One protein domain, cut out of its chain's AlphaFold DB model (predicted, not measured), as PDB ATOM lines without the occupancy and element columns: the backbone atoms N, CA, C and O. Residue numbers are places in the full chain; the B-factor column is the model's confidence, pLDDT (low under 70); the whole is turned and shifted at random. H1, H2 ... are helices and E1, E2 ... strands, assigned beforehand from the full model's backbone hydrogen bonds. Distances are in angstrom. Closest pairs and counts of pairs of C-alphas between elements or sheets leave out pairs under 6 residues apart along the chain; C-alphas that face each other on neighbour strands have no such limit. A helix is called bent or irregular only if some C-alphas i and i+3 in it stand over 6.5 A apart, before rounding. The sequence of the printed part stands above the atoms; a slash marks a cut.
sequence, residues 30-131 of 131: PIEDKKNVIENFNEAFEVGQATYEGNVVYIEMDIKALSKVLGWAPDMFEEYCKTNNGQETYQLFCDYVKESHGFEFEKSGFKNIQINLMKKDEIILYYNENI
ATOM      1  N   PRO A  30     -32.070 -12.539 -28.647       53.53
ATOM      2  CA  PRO A  30     -33.428 -12.068 -28.884       53.53
ATOM      3  C   PRO A  30     -34.359 -12.482 -27.737       53.53
ATOM      4  O   PRO A  30     -34.305 -13.627 -27.287       53.53
ATOM      5  N   ILE A  31     -35.157 -11.519 -27.272       53.50
ATOM      6  CA  ILE A  31     -36.612 -11.515 -27.007       53.50
ATOM      7  C   ILE A  31     -36.830 -10.265 -26.139       53.50
ATOM      8  O   ILE A  31     -36.862 -10.339 -24.912       53.50
ATOM      9  N   GLU A  32     -36.894  -9.093 -26.763       62.31
ATOM     10  CA  GLU A  32     -37.623  -7.990 -26.138       62.31
ATOM     11  C   GLU A  32     -39.110  -8.250 -26.407       62.31
ATOM     12  O   GLU A  32     -39.487  -8.650 -27.512       62.31
ATOM     13  N   ASP A  33     -39.951  -8.130 -25.378       82.75
ATOM     14  CA  ASP A  33     -41.401  -8.215 -25.556       82.75
ATOM     15  C   ASP A  33     -41.814  -7.139 -26.571       82.75
ATOM     16  O   ASP A  33     -41.457  -5.971 -26.407       82.75
ATOM     17  N   LYS A  34     -42.562  -7.522 -27.614       88.44
ATOM     18  CA  LYS A  34     -43.111  -6.598 -28.622       88.44
ATOM     19  C   LYS A  34     -43.769  -5.387 -27.975       88.44
ATOM     20  O   LYS A  34     -43.658  -4.279 -28.488       88.44
ATOM     21  N   LYS A  35     -44.421  -5.606 -26.833       90.25
ATOM     22  CA  LYS A  35     -45.010  -4.542 -26.035       90.25
ATOM     23  C   LYS A  35     -43.959  -3.540 -25.548       90.25
ATOM     24  O   LYS A  35     -44.126  -2.351 -25.787       90.25
ATOM     25  N   ASN A  36     -42.875  -4.013 -24.934       90.81
ATOM     26  CA  ASN A  36     -41.814  -3.153 -24.405       90.81
ATOM     27  C   ASN A  36     -41.125  -2.353 -25.516       90.81
ATOM     28  O   ASN A  36     -40.819  -1.187 -25.318       90.81
ATOM     29  N   VAL A  37     -40.910  -2.944 -26.697       91.12
ATOM     30  CA  VAL A  37     -40.305  -2.221 -27.833       91.12
ATOM     31  C   VAL A  37     -41.188  -1.072 -28.302       91.12
ATOM     32  O   VAL A  37     -40.690   0.018 -28.570       91.12
ATOM     33  N   ILE A  38     -42.501  -1.292 -28.363       93.69
ATOM     34  CA  ILE A  38     -43.457  -0.248 -28.737       93.69
ATOM     35  C   ILE A  38     -43.580   0.815 -27.640       93.69
ATOM     36  O   ILE A  38     -43.651   1.998 -27.957       93.69
ATOM     37  N   GLU A  39     -43.555   0.428 -26.364       91.56
ATOM     38  CA  GLU A  39     -43.533   1.374 -25.240       91.56
ATOM     39  C   GLU A  39     -42.268   2.246 -25.276       91.56
ATOM     40  O   GLU A  39     -42.384   3.469 -25.287       91.56
ATOM     41  N   ASN A  40     -41.085   1.644 -25.429       89.81
ATOM     42  CA  ASN A  40     -39.815   2.366 -25.555       89.81
ATOM     43  C   ASN A  40     -39.796   3.298 -26.777       89.81
ATOM     44  O   ASN A  40     -39.322   4.431 -26.691       89.81
ATOM     45  N   PHE A  41     -40.325   2.843 -27.919       91.81
ATOM     46  CA  PHE A  41     -40.470   3.687 -29.104       91.81
ATOM     47  C   PHE A  41     -41.369   4.893 -28.808       91.81
ATOM     48  O   PHE A  41     -40.988   6.022 -29.095       91.81
ATOM     49  N   ASN A  42     -42.529   4.678 -28.185       92.12
ATOM     50  CA  ASN A  42     -43.479   5.743 -27.856       92.12
ATOM     51  C   ASN A  42     -42.942   6.746 -26.834       92.12
ATOM     52  O   ASN A  42     -43.301   7.919 -26.892       92.12
ATOM     53  N   GLU A  43     -42.082   6.313 -25.913       89.62
ATOM     54  CA  GLU A  43     -41.407   7.216 -24.976       89.62
ATOM     55  C   GLU A  43     -40.436   8.171 -25.685       89.62
ATOM     56  O   GLU A  43     -40.267   9.309 -25.245       89.62
ATOM     57  N   ALA A  44     -39.820   7.735 -26.789       86.38
ATOM     58  CA  ALA A  44     -38.866   8.529 -27.563       86.38
ATOM     59  C   ALA A  44     -39.498   9.284 -28.751       86.38
ATOM     60  O   ALA A  44     -38.948  10.283 -29.216       86.38
ATOM     61  N   PHE A  45     -40.631   8.812 -29.275       89.12
ATOM     62  CA  PHE A  45     -41.208   9.304 -30.523       89.12
ATOM     63  C   PHE A  45     -42.171  10.478 -30.301       89.12
ATOM     64  O   PHE A  45     -43.375  10.322 -30.133       89.12
ATOM     65  N   GLU A  46     -41.640  11.700 -30.350       86.81
ATOM     66  CA  GLU A  46     -42.383  12.921 -29.991       86.81
ATOM     67  C   GLU A  46     -43.447  13.377 -31.009       86.81
ATOM     68  O   GLU A  46     -44.223  14.296 -30.733       86.81
ATOM     69  N   VAL A  47     -43.473  12.791 -32.211       88.44
ATOM     70  CA  VAL A  47     -44.341  13.246 -33.315       88.44
ATOM     71  C   VAL A  47     -45.577  12.375 -33.523       88.44
ATOM     72  O   VAL A  47     -46.327  12.602 -34.473       88.44
ATOM     73  N   GLY A  48     -45.814  11.392 -32.658       90.00
ATOM     74  CA  GLY A  48     -46.906  10.453 -32.844       90.00
ATOM     75  C   GLY A  48     -46.924   9.326 -31.825       90.00
ATOM     76  O   GLY A  48     -46.462   9.480 -30.701       90.00
ATOM     77  N   GLN A  49     -47.470   8.191 -32.242       93.88
ATOM     78  CA  GLN A  49     -47.534   6.972 -31.445       93.88
ATOM     79  C   GLN A  49     -47.467   5.741 -32.345       93.88
ATOM     80  O   GLN A  49     -47.906   5.764 -33.492       93.88
ATOM     81  N   ALA A  50     -46.965   4.648 -31.798       94.94
ATOM     82  CA  ALA A  50     -46.965   3.331 -32.387       94.94
ATOM     83  C   ALA A  50     -47.875   2.384 -31.601       94.94
ATOM     84  O   ALA A  50     -47.945   2.403 -30.371       94.94
ATOM     85  N   THR A  51     -48.543   1.510 -32.338       95.38
ATOM     86  CA  THR A  51     -49.277   0.350 -31.841       95.38
ATOM     87  C   THR A  51     -48.886  -0.866 -32.674       95.38
ATOM     88  O   THR A  51     -48.094  -0.764 -33.616       95.38
ATOM     89  N   TYR A  52     -49.396  -2.045 -32.331       95.19
ATOM     90  CA  TYR A  52     -49.101  -3.244 -33.101       95.19
ATOM     91  C   TYR A  52     -50.261  -4.233 -33.113       95.19
ATOM     92  O   TYR A  52     -51.000  -4.365 -32.138       95.19
ATOM     93  N   GLU A  53     -50.362  -4.986 -34.208       91.88
ATOM     94  CA  GLU A  53     -51.246  -6.143 -34.331       91.88
ATOM     95  C   GLU A  53     -50.474  -7.299 -34.978       91.88
ATOM     96  O   GLU A  53     -49.955  -7.203 -36.094       91.88
ATOM     97  N   GLY A  54     -50.343  -8.414 -34.255       91.12
ATOM     98  CA  GLY A  54     -49.581  -9.571 -34.722       91.12
ATOM     99  C   GLY A  54     -48.112  -9.236 -35.015       91.12
ATOM    100  O   GLY A  54     -47.304  -9.076 -34.098       91.12
ATOM    101  N   ASN A  55     -47.749  -9.189 -36.300       92.94
ATOM    102  CA  ASN A  55     -46.384  -8.918 -36.778       92.94
ATOM    103  C   ASN A  55     -46.251  -7.564 -37.491       92.94
ATOM    104  O   ASN A  55     -45.227  -7.326 -38.130       92.94
ATOM    105  N   VAL A  56     -47.268  -6.708 -37.402       94.75
ATOM    106  CA  VAL A  56     -47.278  -5.389 -38.033       94.75
ATOM    107  C   VAL A  56     -47.170  -4.315 -36.958       94.75
ATOM    108  O   VAL A  56     -47.905  -4.358 -35.969       94.75
ATOM    109  N   VAL A  57     -46.255  -3.371 -37.164       96.31
ATOM    110  CA  VAL A  57     -46.168  -2.123 -36.398       96.31
ATOM    111  C   VAL A  57     -46.965  -1.052 -37.131       96.31
ATOM    112  O   VAL A  57     -46.777  -0.862 -38.331       96.31
ATOM    113  N   TYR A  58     -47.834  -0.346 -36.415       96.50
ATOM    114  CA  TYR A  58     -48.607   0.779 -36.932       96.50
ATOM    115  C   TYR A  58     -48.155   2.053 -36.242       96.50
ATOM    116  O   TYR A  58     -48.335   2.182 -35.036       96.50
ATOM    117  N   ILE A  59     -47.596   2.990 -36.995       96.06
ATOM    118  CA  ILE A  59     -47.159   4.294 -36.508       96.06
ATOM    119  C   ILE A  59     -48.113   5.352 -37.048       96.06
ATOM    120  O   ILE A  59     -48.300   5.492 -38.255       96.06
ATOM    121  N   GLU A  60     -48.701   6.120 -36.148       95.81
ATOM    122  CA  GLU A  60     -49.533   7.275 -36.445       95.81
ATOM    123  C   GLU A  60     -48.758   8.539 -36.091       95.81
ATOM    124  O   GLU A  60     -48.450   8.776 -34.925       95.81
ATOM    125  N   MET A  61     -48.440   9.358 -37.089       93.56
ATOM    126  CA  MET A  61     -47.738  10.627 -36.897       93.56
ATOM    127  C   MET A  61     -48.716  11.790 -36.992       93.56
ATOM    128  O   MET A  61     -49.390  11.937 -38.008       93.56
ATOM    129  N   ASP A  62     -48.773  12.659 -35.986       92.00
ATOM    130  CA  ASP A  62     -49.603  13.864 -36.055       92.00
ATOM    131  C   ASP A  62     -48.906  14.914 -36.925       92.00
ATOM    132  O   ASP A  62     -47.819  15.407 -36.603       92.00
ATOM    133  N   ILE A  63     -49.567  15.319 -38.011       89.56
ATOM    134  CA  ILE A  63     -49.081  16.358 -38.916       89.56
ATOM    135  C   ILE A  63     -48.718  17.655 -38.187       89.56
ATOM    136  O   ILE A  63     -47.760  18.327 -38.566       89.56
ATOM    137  N   LYS A  64     -49.438  18.019 -37.119       89.00
ATOM    138  CA  LYS A  64     -49.146  19.209 -36.312       89.00
ATOM    139  C   LYS A  64     -47.865  19.040 -35.511       89.00
ATOM    140  O   LYS A  64     -47.079  19.984 -35.442       89.00
ATOM    141  N   ALA A  65     -47.665  17.871 -34.904       87.69
ATOM    142  CA  ALA A  65     -46.466  17.577 -34.129       87.69
ATOM    143  C   ALA A  65     -45.238  17.533 -35.046       87.69
ATOM    144  O   ALA A  65     -44.256  18.227 -34.787       87.69
ATOM    145  N   LEU A  66     -45.348  16.842 -36.184       85.31
ATOM    146  CA  LEU A  66     -44.305  16.804 -37.206       85.31
ATOM    147  C   LEU A  66     -43.979  18.207 -37.740       85.31
ATOM    148  O   LEU A  66     -42.816  18.604 -37.769       85.31
ATOM    149  N   SER A  67     -44.995  19.006 -38.080       84.44
ATOM    150  CA  SER A  67     -44.795  20.383 -38.558       84.44
ATOM    151  C   SER A  67     -44.081  21.253 -37.523       84.44
ATOM    152  O   SER A  67     -43.212  22.044 -37.882       84.44
ATOM    153  N   LYS A  68     -44.395  21.082 -36.233       84.81
ATOM    154  CA  LYS A  68     -43.726  21.801 -35.142       84.81
ATOM    155  C   LYS A  68     -42.243  21.439 -35.054       84.81
ATOM    156  O   LYS A  68     -41.429  22.347 -34.910       84.81
ATOM    157  N   VAL A  69     -41.895  20.155 -35.175       80.31
ATOM    158  CA  VAL A  69     -40.493  19.697 -35.187       80.31
ATOM    159  C   VAL A  69     -39.739  20.250 -36.399       80.31
ATOM    160  O   VAL A  69     -38.595  20.679 -36.271       80.31
ATOM    161  N   LEU A  70     -40.398  20.332 -37.557       75.94
ATOM    162  CA  LEU A  70     -39.830  20.905 -38.782       75.94
ATOM    163  C   LEU A  70     -39.805  22.447 -38.793       75.94
ATOM    164  O   LEU A  70     -39.240  23.050 -39.706       75.94
ATOM    165  N   GLY A  71     -40.410  23.101 -37.794       80.12
ATOM    166  CA  GLY A  71     -40.513  24.559 -37.710       80.12
ATOM    167  C   GLY A  71     -41.455  25.178 -38.747       80.12
ATOM    168  O   GLY A  71     -41.273  26.332 -39.134       80.12
ATOM    169  N   TRP A  72     -42.429  24.415 -39.245       80.44
ATOM    170  CA  TRP A  72     -43.387  24.847 -40.264       80.44
ATOM    171  C   TRP A  72     -44.778  25.051 -39.668       80.44
ATOM    172  O   TRP A  72     -45.158  24.444 -38.664       80.44
ATOM    173  N   ALA A  73     -45.565  25.909 -40.315       81.06
ATOM    174  CA  ALA A  73     -46.978  26.029 -39.995       81.06
ATOM    175  C   ALA A  73     -47.724  24.763 -40.491       81.06
ATOM    176  O   ALA A  73     -47.464  24.322 -41.616       81.06
ATOM    177  N   PRO A  74     -48.613  24.145 -39.684       75.44
ATOM    178  CA  PRO A  74     -49.255  22.874 -40.047       75.44
ATOM    179  C   PRO A  74     -50.091  22.908 -41.331       75.44
ATOM    180  O   PRO A  74     -50.161  21.918 -42.054       75.44
ATOM    181  N   ASP A  75     -50.719  24.045 -41.619       79.31
ATOM    182  CA  ASP A  75     -51.458  24.312 -42.855       79.31
ATOM    183  C   ASP A  75     -50.536  24.317 -44.082       79.31
ATOM    184  O   ASP A  75     -50.860  23.717 -45.106       79.31
ATOM    185  N   MET A  76     -49.344  24.905 -43.960       76.69
ATOM    186  CA  MET A  76     -48.352  24.870 -45.032       76.69
ATOM    187  C   MET A  76     -47.802  23.467 -45.278       76.69
ATOM    188  O   MET A  76     -47.575  23.104 -46.431       76.69
ATOM    189  N   PHE A  77     -47.583  22.667 -44.230       77.81
ATOM    190  CA  PHE A  77     -47.112  21.294 -44.416       77.81
ATOM    191  C   PHE A  77     -48.194  20.415 -45.060       77.81
ATOM    192  O   PHE A  77     -47.892  19.627 -45.950       77.81
ATOM    193  N   GLU A  78     -49.465  20.612 -44.709       81.12
ATOM    194  CA  GLU A  78     -50.579  19.938 -45.380       81.12
ATOM    195  C   GLU A  78     -50.644  20.260 -46.878       81.12
ATOM    196  O   GLU A  78     -50.796  19.360 -47.707       81.12
ATOM    197  N   GLU A  79     -50.543  21.537 -47.247       84.50
ATOM    198  CA  GLU A  79     -50.502  21.933 -48.656       84.50
ATOM    199  C   GLU A  79     -49.260  21.383 -49.357       84.50
ATOM    200  O   GLU A  79     -49.344  20.911 -50.493       84.50
ATOM    201  N   TYR A  80     -48.123  21.375 -48.664       82.50
ATOM    202  CA  TYR A  80     -46.882  20.818 -49.176       82.50
ATOM    203  C   TYR A  80     -46.996  19.318 -49.471       82.50
ATOM    204  O   TYR A  80     -46.581  18.892 -50.552       82.50
ATOM    205  N   CYS A  81     -47.624  18.538 -48.587       86.31
ATOM    206  CA  CYS A  81     -47.872  17.103 -48.764       86.31
ATOM    207  C   CYS A  81     -48.705  16.766 -50.013       86.31
ATOM    208  O   CYS A  81     -48.651  15.637 -50.496       86.31
ATOM    209  N   LYS A  82     -49.455  17.726 -50.572       87.50
ATOM    210  CA  LYS A  82     -50.200  17.547 -51.834       87.50
ATOM    211  C   LYS A  82     -49.313  17.663 -53.078       87.50
ATOM    212  O   LYS A  82     -49.769  17.370 -54.179       87.50
ATOM    213  N   THR A  83     -48.067  18.109 -52.927       88.31
ATOM    214  CA  THR A  83     -47.087  18.193 -54.017       88.31
ATOM    215  C   THR A  83     -46.236  16.927 -54.095       88.31
ATOM    216  O   THR A  83     -46.014  16.271 -53.080       88.31
ATOM    217  N   ASN A  84     -45.680  16.622 -55.274       88.50
ATOM    218  CA  ASN A  84     -44.754  15.490 -55.442       88.50
ATOM    219  C   ASN A  84     -43.577  15.568 -54.456       88.50
ATOM    220  O   ASN A  84     -43.277  14.597 -53.775       88.50
ATOM    221  N   ASN A  85     -42.978  16.754 -54.300       83.12
ATOM    222  CA  ASN A  85     -41.858  16.956 -53.379       83.12
ATOM    223  C   ASN A  85     -42.253  16.706 -51.913       83.12
ATOM    224  O   ASN A  85     -41.428  16.253 -51.124       83.12
ATOM    225  N   GLY A  86     -43.491  17.029 -51.528       85.12
ATOM    226  CA  GLY A  86     -43.974  16.774 -50.172       85.12
ATOM    227  C   GLY A  86     -44.228  15.301 -49.900       85.12
ATOM    228  O   GLY A  86     -43.906  14.830 -48.813       85.12
ATOM    229  N   GLN A  87     -44.719  14.561 -50.895       88.38
ATOM    230  CA  GLN A  87     -44.843  13.104 -50.815       88.38
ATOM    231  C   GLN A  87     -43.469  12.427 -50.736       88.38
ATOM    232  O   GLN A  87     -43.264  11.571 -49.884       88.38
ATOM    233  N   GLU A  88     -42.502  12.863 -51.549       87.88
ATOM    234  CA  GLU A  88     -41.113  12.383 -51.476       87.88
ATOM    235  C   GLU A  88     -40.475  12.690 -50.115       87.88
ATOM    236  O   GLU A  88     -39.818  11.840 -49.525       87.88
ATOM    237  N   THR A  89     -40.703  13.886 -49.570       84.06
ATOM    238  CA  THR A  89     -40.190  14.253 -48.241       84.06
ATOM    239  C   THR A  89     -40.819  13.407 -47.137       84.06
ATOM    240  O   THR A  89     -40.124  12.992 -46.213       84.06
ATOM    241  N   TYR A  90     -42.120  13.126 -47.231       88.38
ATOM    242  CA  TYR A  90     -42.793  12.210 -46.314       88.38
ATOM    243  C   TYR A  90     -42.205  10.797 -46.385       88.38
ATOM    244  O   TYR A  90     -41.933  10.202 -45.344       88.38
ATOM    245  N   GLN A  91     -41.958  10.291 -47.596       90.62
ATOM    246  CA  GLN A  91     -41.326   8.990 -47.809       90.62
ATOM    247  C   GLN A  91     -39.949   8.932 -47.139       90.62
ATOM    248  O   GLN A  91     -39.701   8.029 -46.352       90.62
ATOM    249  N   LEU A  92     -39.104   9.947 -47.358       87.25
ATOM    250  CA  LEU A  92     -37.784  10.040 -46.724       87.25
ATOM    251  C   LEU A  92     -37.867  10.039 -45.192       87.25
ATOM    252  O   LEU A  92     -37.014   9.458 -44.530       87.25
ATOM    253  N   PHE A  93     -38.889  10.679 -44.618       86.31
ATOM    254  CA  PHE A  93     -39.107  10.651 -43.172       86.31
ATOM    255  C   PHE A  93     -39.510   9.252 -42.681       86.31
ATOM    256  O   PHE A  93     -39.038   8.806 -41.639       86.31
ATOM    257  N   CYS A  94     -40.353   8.545 -43.433       91.50
ATOM    258  CA  CYS A  94     -40.757   7.178 -43.104       91.50
ATOM    259  C   CYS A  94     -39.587   6.194 -43.208       91.50
ATOM    260  O   CYS A  94     -39.385   5.393 -42.296       91.50
ATOM    261  N   ASP A  95     -38.788   6.301 -44.270       89.50
ATOM    262  CA  ASP A  95     -37.571   5.509 -44.455       89.50
ATOM    263  C   ASP A  95     -36.590   5.758 -43.309       89.50
ATOM    264  O   ASP A  95     -36.043   4.819 -42.744       89.50
ATOM    265  N   TYR A  96     -36.448   7.011 -42.879       86.38
ATOM    266  CA  TYR A  96     -35.623   7.357 -41.730       86.38
ATOM    267  C   TYR A  96     -36.107   6.704 -40.419       86.38
ATOM    268  O   TYR A  96     -35.299   6.160 -39.660       86.38
ATOM    269  N   VAL A  97     -37.419   6.726 -40.146       87.75
ATOM    270  CA  VAL A  97     -38.007   6.051 -38.970       87.75
ATOM    271  C   VAL A  97     -37.738   4.547 -39.030       87.75
ATOM    272  O   VAL A  97     -37.328   3.953 -38.031       87.75
ATOM    273  N   LYS A  98     -37.917   3.938 -40.206       89.81
ATOM    274  CA  LYS A  98     -37.617   2.524 -40.443       89.81
ATOM    275  C   LYS A  98     -36.133   2.219 -40.243       89.81
ATOM    276  O   LYS A  98     -35.815   1.248 -39.575       89.81
ATOM    277  N   GLU A  99     -35.215   3.028 -40.755       87.31
ATOM    278  CA  GLU A  99     -33.774   2.801 -40.581       87.31
ATOM    279  C   GLU A  99     -33.327   2.964 -39.121       87.31
ATOM    280  O   GLU A  99     -32.447   2.241 -38.661       87.31
ATOM    281  N   SER A 100     -33.952   3.882 -38.381       85.75
ATOM    282  CA  SER A 100     -33.557   4.210 -37.004       85.75
ATOM    283  C   SER A 100     -34.118   3.259 -35.947       85.75
ATOM    284  O   SER A 100     -33.544   3.172 -34.868       85.75
ATOM    285  N   HIS A 101     -35.238   2.585 -36.235       86.75
ATOM    286  CA  HIS A 101     -35.947   1.724 -35.273       86.75
ATOM    287  C   HIS A 101     -36.290   0.327 -35.818       86.75
ATOM    288  O   HIS A 101     -36.808  -0.535 -35.104       86.75
ATOM    289  N   GLY A 102     -36.052   0.091 -37.110       85.69
ATOM    290  CA  GLY A 102     -36.420  -1.144 -37.797       85.69
ATOM    291  C   GLY A 102     -35.660  -2.352 -37.278       85.69
ATOM    292  O   GLY A 102     -36.237  -3.432 -37.186       85.69
ATOM    293  N   PHE A 103     -34.409  -2.175 -36.851       86.62
ATOM    294  CA  PHE A 103     -33.620  -3.263 -36.280       86.62
ATOM    295  C   PHE A 103     -34.247  -3.810 -34.988       86.62
ATOM    296  O   PHE A 103     -34.385  -5.023 -34.821       86.62
ATOM    297  N   GLU A 104     -34.674  -2.931 -34.081       88.50
ATOM    298  CA  GLU A 104     -35.350  -3.290 -32.833       88.50
ATOM    299  C   GLU A 104     -36.695  -3.966 -33.112       88.50
ATOM    300  O   GLU A 104     -37.041  -4.977 -32.483       88.50
ATOM    301  N   PHE A 105     -37.441  -3.452 -34.096       90.81
ATOM    302  CA  PHE A 105     -38.704  -4.051 -34.509       90.81
ATOM    303  C   PHE A 105     -38.512  -5.460 -35.091       90.81
ATOM    304  O   PHE A 105     -39.212  -6.398 -34.686       90.81
ATOM    305  N   GLU A 106     -37.543  -5.641 -35.988       90.81
ATOM    306  CA  GLU A 106     -37.228  -6.932 -36.605       90.81
ATOM    307  C   GLU A 106     -36.775  -7.950 -35.548       90.81
ATOM    308  O   GLU A 106     -37.295  -9.069 -35.481       90.81
ATOM    309  N   LYS A 107     -35.875  -7.543 -34.644       88.75
ATOM    310  CA  LYS A 107     -35.372  -8.385 -33.547       88.75
ATOM    311  C   LYS A 107     -36.488  -8.868 -32.612       88.75
ATOM    312  O   LYS A 107     -36.384  -9.956 -32.038       88.75
ATOM    313  N   SER A 108     -37.560  -8.089 -32.495       87.06
ATOM    314  CA  SER A 108     -38.750  -8.394 -31.688       87.06
ATOM    315  C   SER A 108     -39.797  -9.228 -32.438       87.06
ATOM    316  O   SER A 108     -40.841  -9.588 -31.888       87.06
ATOM    317  N   GLY A 109     -39.531  -9.578 -33.700       89.00
ATOM    318  CA  GLY A 109     -40.385 -10.431 -34.524       89.00
ATOM    319  C   GLY A 109     -41.516  -9.691 -35.238       89.00
ATOM    320  O   GLY A 109     -42.506 -10.325 -35.631       89.00
ATOM    321  N   PHE A 110     -41.420  -8.369 -35.385       93.00
ATOM    322  CA  PHE A 110     -42.212  -7.655 -36.383       93.00
ATOM    323  C   PHE A 110     -41.649  -7.922 -37.780       93.00
ATOM    324  O   PHE A 110     -40.488  -8.281 -37.944       93.00
ATOM    325  N   LYS A 111     -42.512  -7.822 -38.787       93.31
ATOM    326  CA  LYS A 111     -42.164  -8.089 -40.189       93.31
ATOM    327  C   LYS A 111     -42.490  -6.923 -41.098       93.31
ATOM    328  O   LYS A 111     -41.803  -6.730 -42.090       93.31
ATOM    329  N   ASN A 112     -43.534  -6.176 -40.753       95.19
ATOM    330  CA  ASN A 112     -44.012  -5.058 -41.545       95.19
ATOM    331  C   ASN A 112     -44.163  -3.832 -40.654       95.19
ATOM    332  O   ASN A 112     -44.530  -3.946 -39.479       95.19
ATOM    333  N   ILE A 113     -43.940  -2.674 -41.253       95.88
ATOM    334  CA  ILE A 113     -44.151  -1.370 -40.648       95.88
ATOM    335  C   ILE A 113     -45.090  -0.573 -41.541       95.88
ATOM    336  O   ILE A 113     -44.893  -0.475 -42.751       95.88
ATOM    337  N   GLN A 114     -46.120  -0.003 -40.933       96.88
ATOM    338  CA  GLN A 114     -47.027   0.924 -41.575       96.88
ATOM    339  C   GLN A 114     -46.937   2.266 -40.861       96.88
ATOM    340  O   GLN A 114     -47.113   2.326 -39.647       96.88
ATOM    341  N   ILE A 115     -46.700   3.338 -41.610       96.00
ATOM    342  CA  ILE A 115     -46.625   4.699 -41.085       96.00
ATOM    343  C   ILE A 115     -47.701   5.534 -41.773       96.00
ATOM    344  O   ILE A 115     -47.754   5.623 -43.002       96.00
ATOM    345  N   ASN A 116     -48.569   6.141 -40.971       95.81
ATOM    346  CA  ASN A 116     -49.638   7.013 -41.426       95.81
ATOM    347  C   ASN A 116     -49.355   8.445 -40.965       95.81
ATOM    348  O   ASN A 116     -49.157   8.693 -39.774       95.81
ATOM    349  N   LEU A 117     -49.414   9.404 -41.889       93.88
ATOM    350  CA  LEU A 117     -49.512  10.816 -41.536       93.88
ATOM    351  C   LEU A 117     -50.967  11.145 -41.228       93.88
ATOM    352  O   LEU A 117     -51.814  11.107 -42.121       93.88
ATOM    353  N   MET A 118     -51.241  11.503 -39.983       94.25
ATOM    354  CA  MET A 118     -52.574  11.757 -39.462       94.25
ATOM    355  C   MET A 118     -52.851  13.253 -39.351       94.25
ATOM    356  O   MET A 118     -52.011  14.044 -38.918       94.25
ATOM    357  N   LYS A 119     -54.085  13.641 -39.665       89.19
ATOM    358  CA  LYS A 119     -54.652  14.939 -39.300       89.19
ATOM    359  C   LYS A 119     -55.964  14.713 -38.588       89.19
ATOM    360  O   LYS A 119     -56.970  14.395 -39.219       89.19
ATOM    361  N   LYS A 120     -55.960  14.959 -37.276       85.31
ATOM    362  CA  LYS A 120     -57.059  14.540 -36.397       85.31
ATOM    363  C   LYS A 120     -57.223  13.021 -36.550       85.31
ATOM    364  O   LYS A 120     -56.321  12.305 -36.144       85.31
ATOM    365  N   ASP A 121     -58.262  12.580 -37.252       86.38
ATOM    366  CA  ASP A 121     -58.599  11.170 -37.456       86.38
ATOM    367  C   ASP A 121     -58.509  10.750 -38.939       86.38
ATOM    368  O   ASP A 121     -58.950   9.667 -39.317       86.38
ATOM    369  N   GLU A 122     -57.966  11.613 -39.806       90.19
ATOM    370  CA  GLU A 122     -57.838  11.360 -41.243       90.19
ATOM    371  C   GLU A 122     -56.397  10.992 -41.616       90.19
ATOM    372  O   GLU A 122     -55.457  11.716 -41.278       90.19
ATOM    373  N   ILE A 123     -56.233   9.899 -42.366       91.56
ATOM    374  CA  ILE A 123     -54.957   9.535 -42.996       91.56
ATOM    375  C   ILE A 123     -54.748  10.444 -44.214       91.56
ATOM    376  O   ILE A 123     -55.517  10.391 -45.173       91.56
ATOM    377  N   ILE A 124     -53.693  11.257 -44.186       90.75
ATOM    378  CA  ILE A 124     -53.288  12.120 -45.305       90.75
ATOM    379  C   ILE A 124     -52.351  11.373 -46.251       90.75
ATOM    380  O   ILE A 124     -52.540  11.407 -47.465       90.75
ATOM    381  N   LEU A 125     -51.328  10.722 -45.697       91.06
ATOM    382  CA  LEU A 125     -50.340   9.941 -46.438       91.06
ATOM    383  C   LEU A 125     -50.118   8.604 -45.743       91.06
ATOM    384  O   LEU A 125     -50.278   8.480 -44.529       91.06
ATOM    385  N   TYR A 126     -49.751   7.614 -46.545       93.50
ATOM    386  CA  TYR A 126     -49.633   6.225 -46.143       93.50
ATOM    387  C   TYR A 126     -48.309   5.659 -46.644       93.50
ATOM    388  O   TYR A 126     -47.963   5.832 -47.812       93.50
ATOM    389  N   TYR A 127     -47.606   4.960 -45.762       94.19
ATOM    390  CA  TYR A 127     -46.376   4.229 -46.030       94.19
ATOM    391  C   TYR A 127     -46.527   2.818 -45.466       94.19
ATOM    392  O   TYR A 127     -47.000   2.660 -44.342       94.19
ATOM    393  N   ASN A 128     -46.133   1.794 -46.220       94.38
ATOM    394  CA  ASN A 128     -46.125   0.416 -45.739       94.38
ATOM    395  C   ASN A 128     -45.045  -0.386 -46.445       94.38
ATOM    396  O   ASN A 128     -45.071  -0.510 -47.670       94.38
ATOM    397  N   GLU A 129     -44.146  -0.963 -45.661       92.81
ATOM    398  CA  GLU A 129     -43.075  -1.807 -46.160       92.81
ATOM    399  C   GLU A 129     -42.791  -2.982 -45.224       92.81
ATOM    400  O   GLU A 129     -43.148  -2.987 -44.043       92.81
ATOM    401  N   ASN A 130     -42.095  -3.983 -45.766       90.94
ATOM    402  CA  ASN A 130     -41.394  -4.951 -44.932       90.94
ATOM    403  C   ASN A 130     -40.272  -4.226 -44.182       90.94
ATOM    404  O   ASN A 130     -39.655  -3.312 -44.737       90.94
ATOM    405  N   ILE A 131     -40.034  -4.638 -42.943       84.94
ATOM    406  CA  ILE A 131     -38.941  -4.140 -42.106       84.94
ATOM    407  C   ILE A 131     -37.620  -4.673 -42.654       84.94
ATOM    408  O   ILE A 131     -37.569  -5.888 -42.959       84.94
TER     409      ILE A 131
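What this domain is: This is residues 30 to 131 of the 131 residues of an uncharacterized protein of Flammeovirga pacifica (UniProt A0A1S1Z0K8). A twisted four-stranded sheet has helices over one face and its other face bare: the long helix H4 crosses slantwise over E2, E3 and E4, while H1 runs along the edge strand E1. The short helices H2 and H3 form a corner at the end of the sheet where E2 ends, and lead the chain round into H4. The printed part has 102 residues, with four named helices and four named strands in the order H1 E1 E2 H2 H3 H4 E3 E4; the sheet is mixed, in the order E1, E2, E3, E4, and the class is mixed, helices and strands. It is compact, with a radius of gyration of the C-alphas of 13.7 A, yet elongated in outline, spanning 43 by 23 by 22 A.

Where its parts are: In the sheet, E1 is residues 48 to 53, E2 residues 56 to 62, E3 residues 112 to 119, 22.8 A long, and E4 residues 122 to 130, 23.5 A long. E4 bends by 63 degrees at residue 125 and ends with C-alpha 130 at (-41.394, -4.951, -44.932). H4, residues 84 to 107, is 33.7 A long; it is irregular, with C-alphas 100 and 103 7.5 A apart, and has a kink of 51 degrees near residue 101. H1, residues 34 to 44, is 15.7 A long and begins with C-alpha 34 at (-43.111, -6.598, -28.622). H2 is residues 63 to 69 and H3 residues 74 to 81.

How they stand to each other: E1 and E2 form an antiparallel hairpin, with N 51 and O 58 2.8 A apart, within hydrogen-bond range. E2 and E3 are parallel, with N 59 and O 114 at 2.8 A; with H2, H3 and H4 between them they make a strand-helix-strand unit, two parallel neighbour strands joined through helices. E3 and E4 form the other hairpin, with N 115 and O 127 at 2.8 A. H1 and H4 on one face of the sheet give two layers, helices over strands. H4 has a height over the sheet of 8.6 A, and its closest C-alphas to E3 are Cys 94 and Ile 115, 6.7 A apart. H1, at 8.1 A, runs along E1, at 4 degrees on the local plane. H4 touches H1 with residues 101 to 105 alone, closest at C-alphas Val 37 and Phe 105, 7.1 A, at a steep tilt of 50 degrees, opposite ways. H2, on the same face, stands up from the sheet by 47 degrees. H3 touches H2, closest at C-alphas Lys 64 and Pro 74, 5.2 A; it only grazes the sheet and touches H4 only at the corner. Every O i to N i+4 pair is within hydrogen-bond range in H1, H2 and H3; in H4, 18 of 20 are.

The domain as a whole: The C-alphas farthest apart are those of Pro 30 and Met 76, 43.0 A. The printed part has no cut, and each link between its named elements is tight. Mean pLDDT of the printed part is 88.0; residues 30 to 32 are under 70.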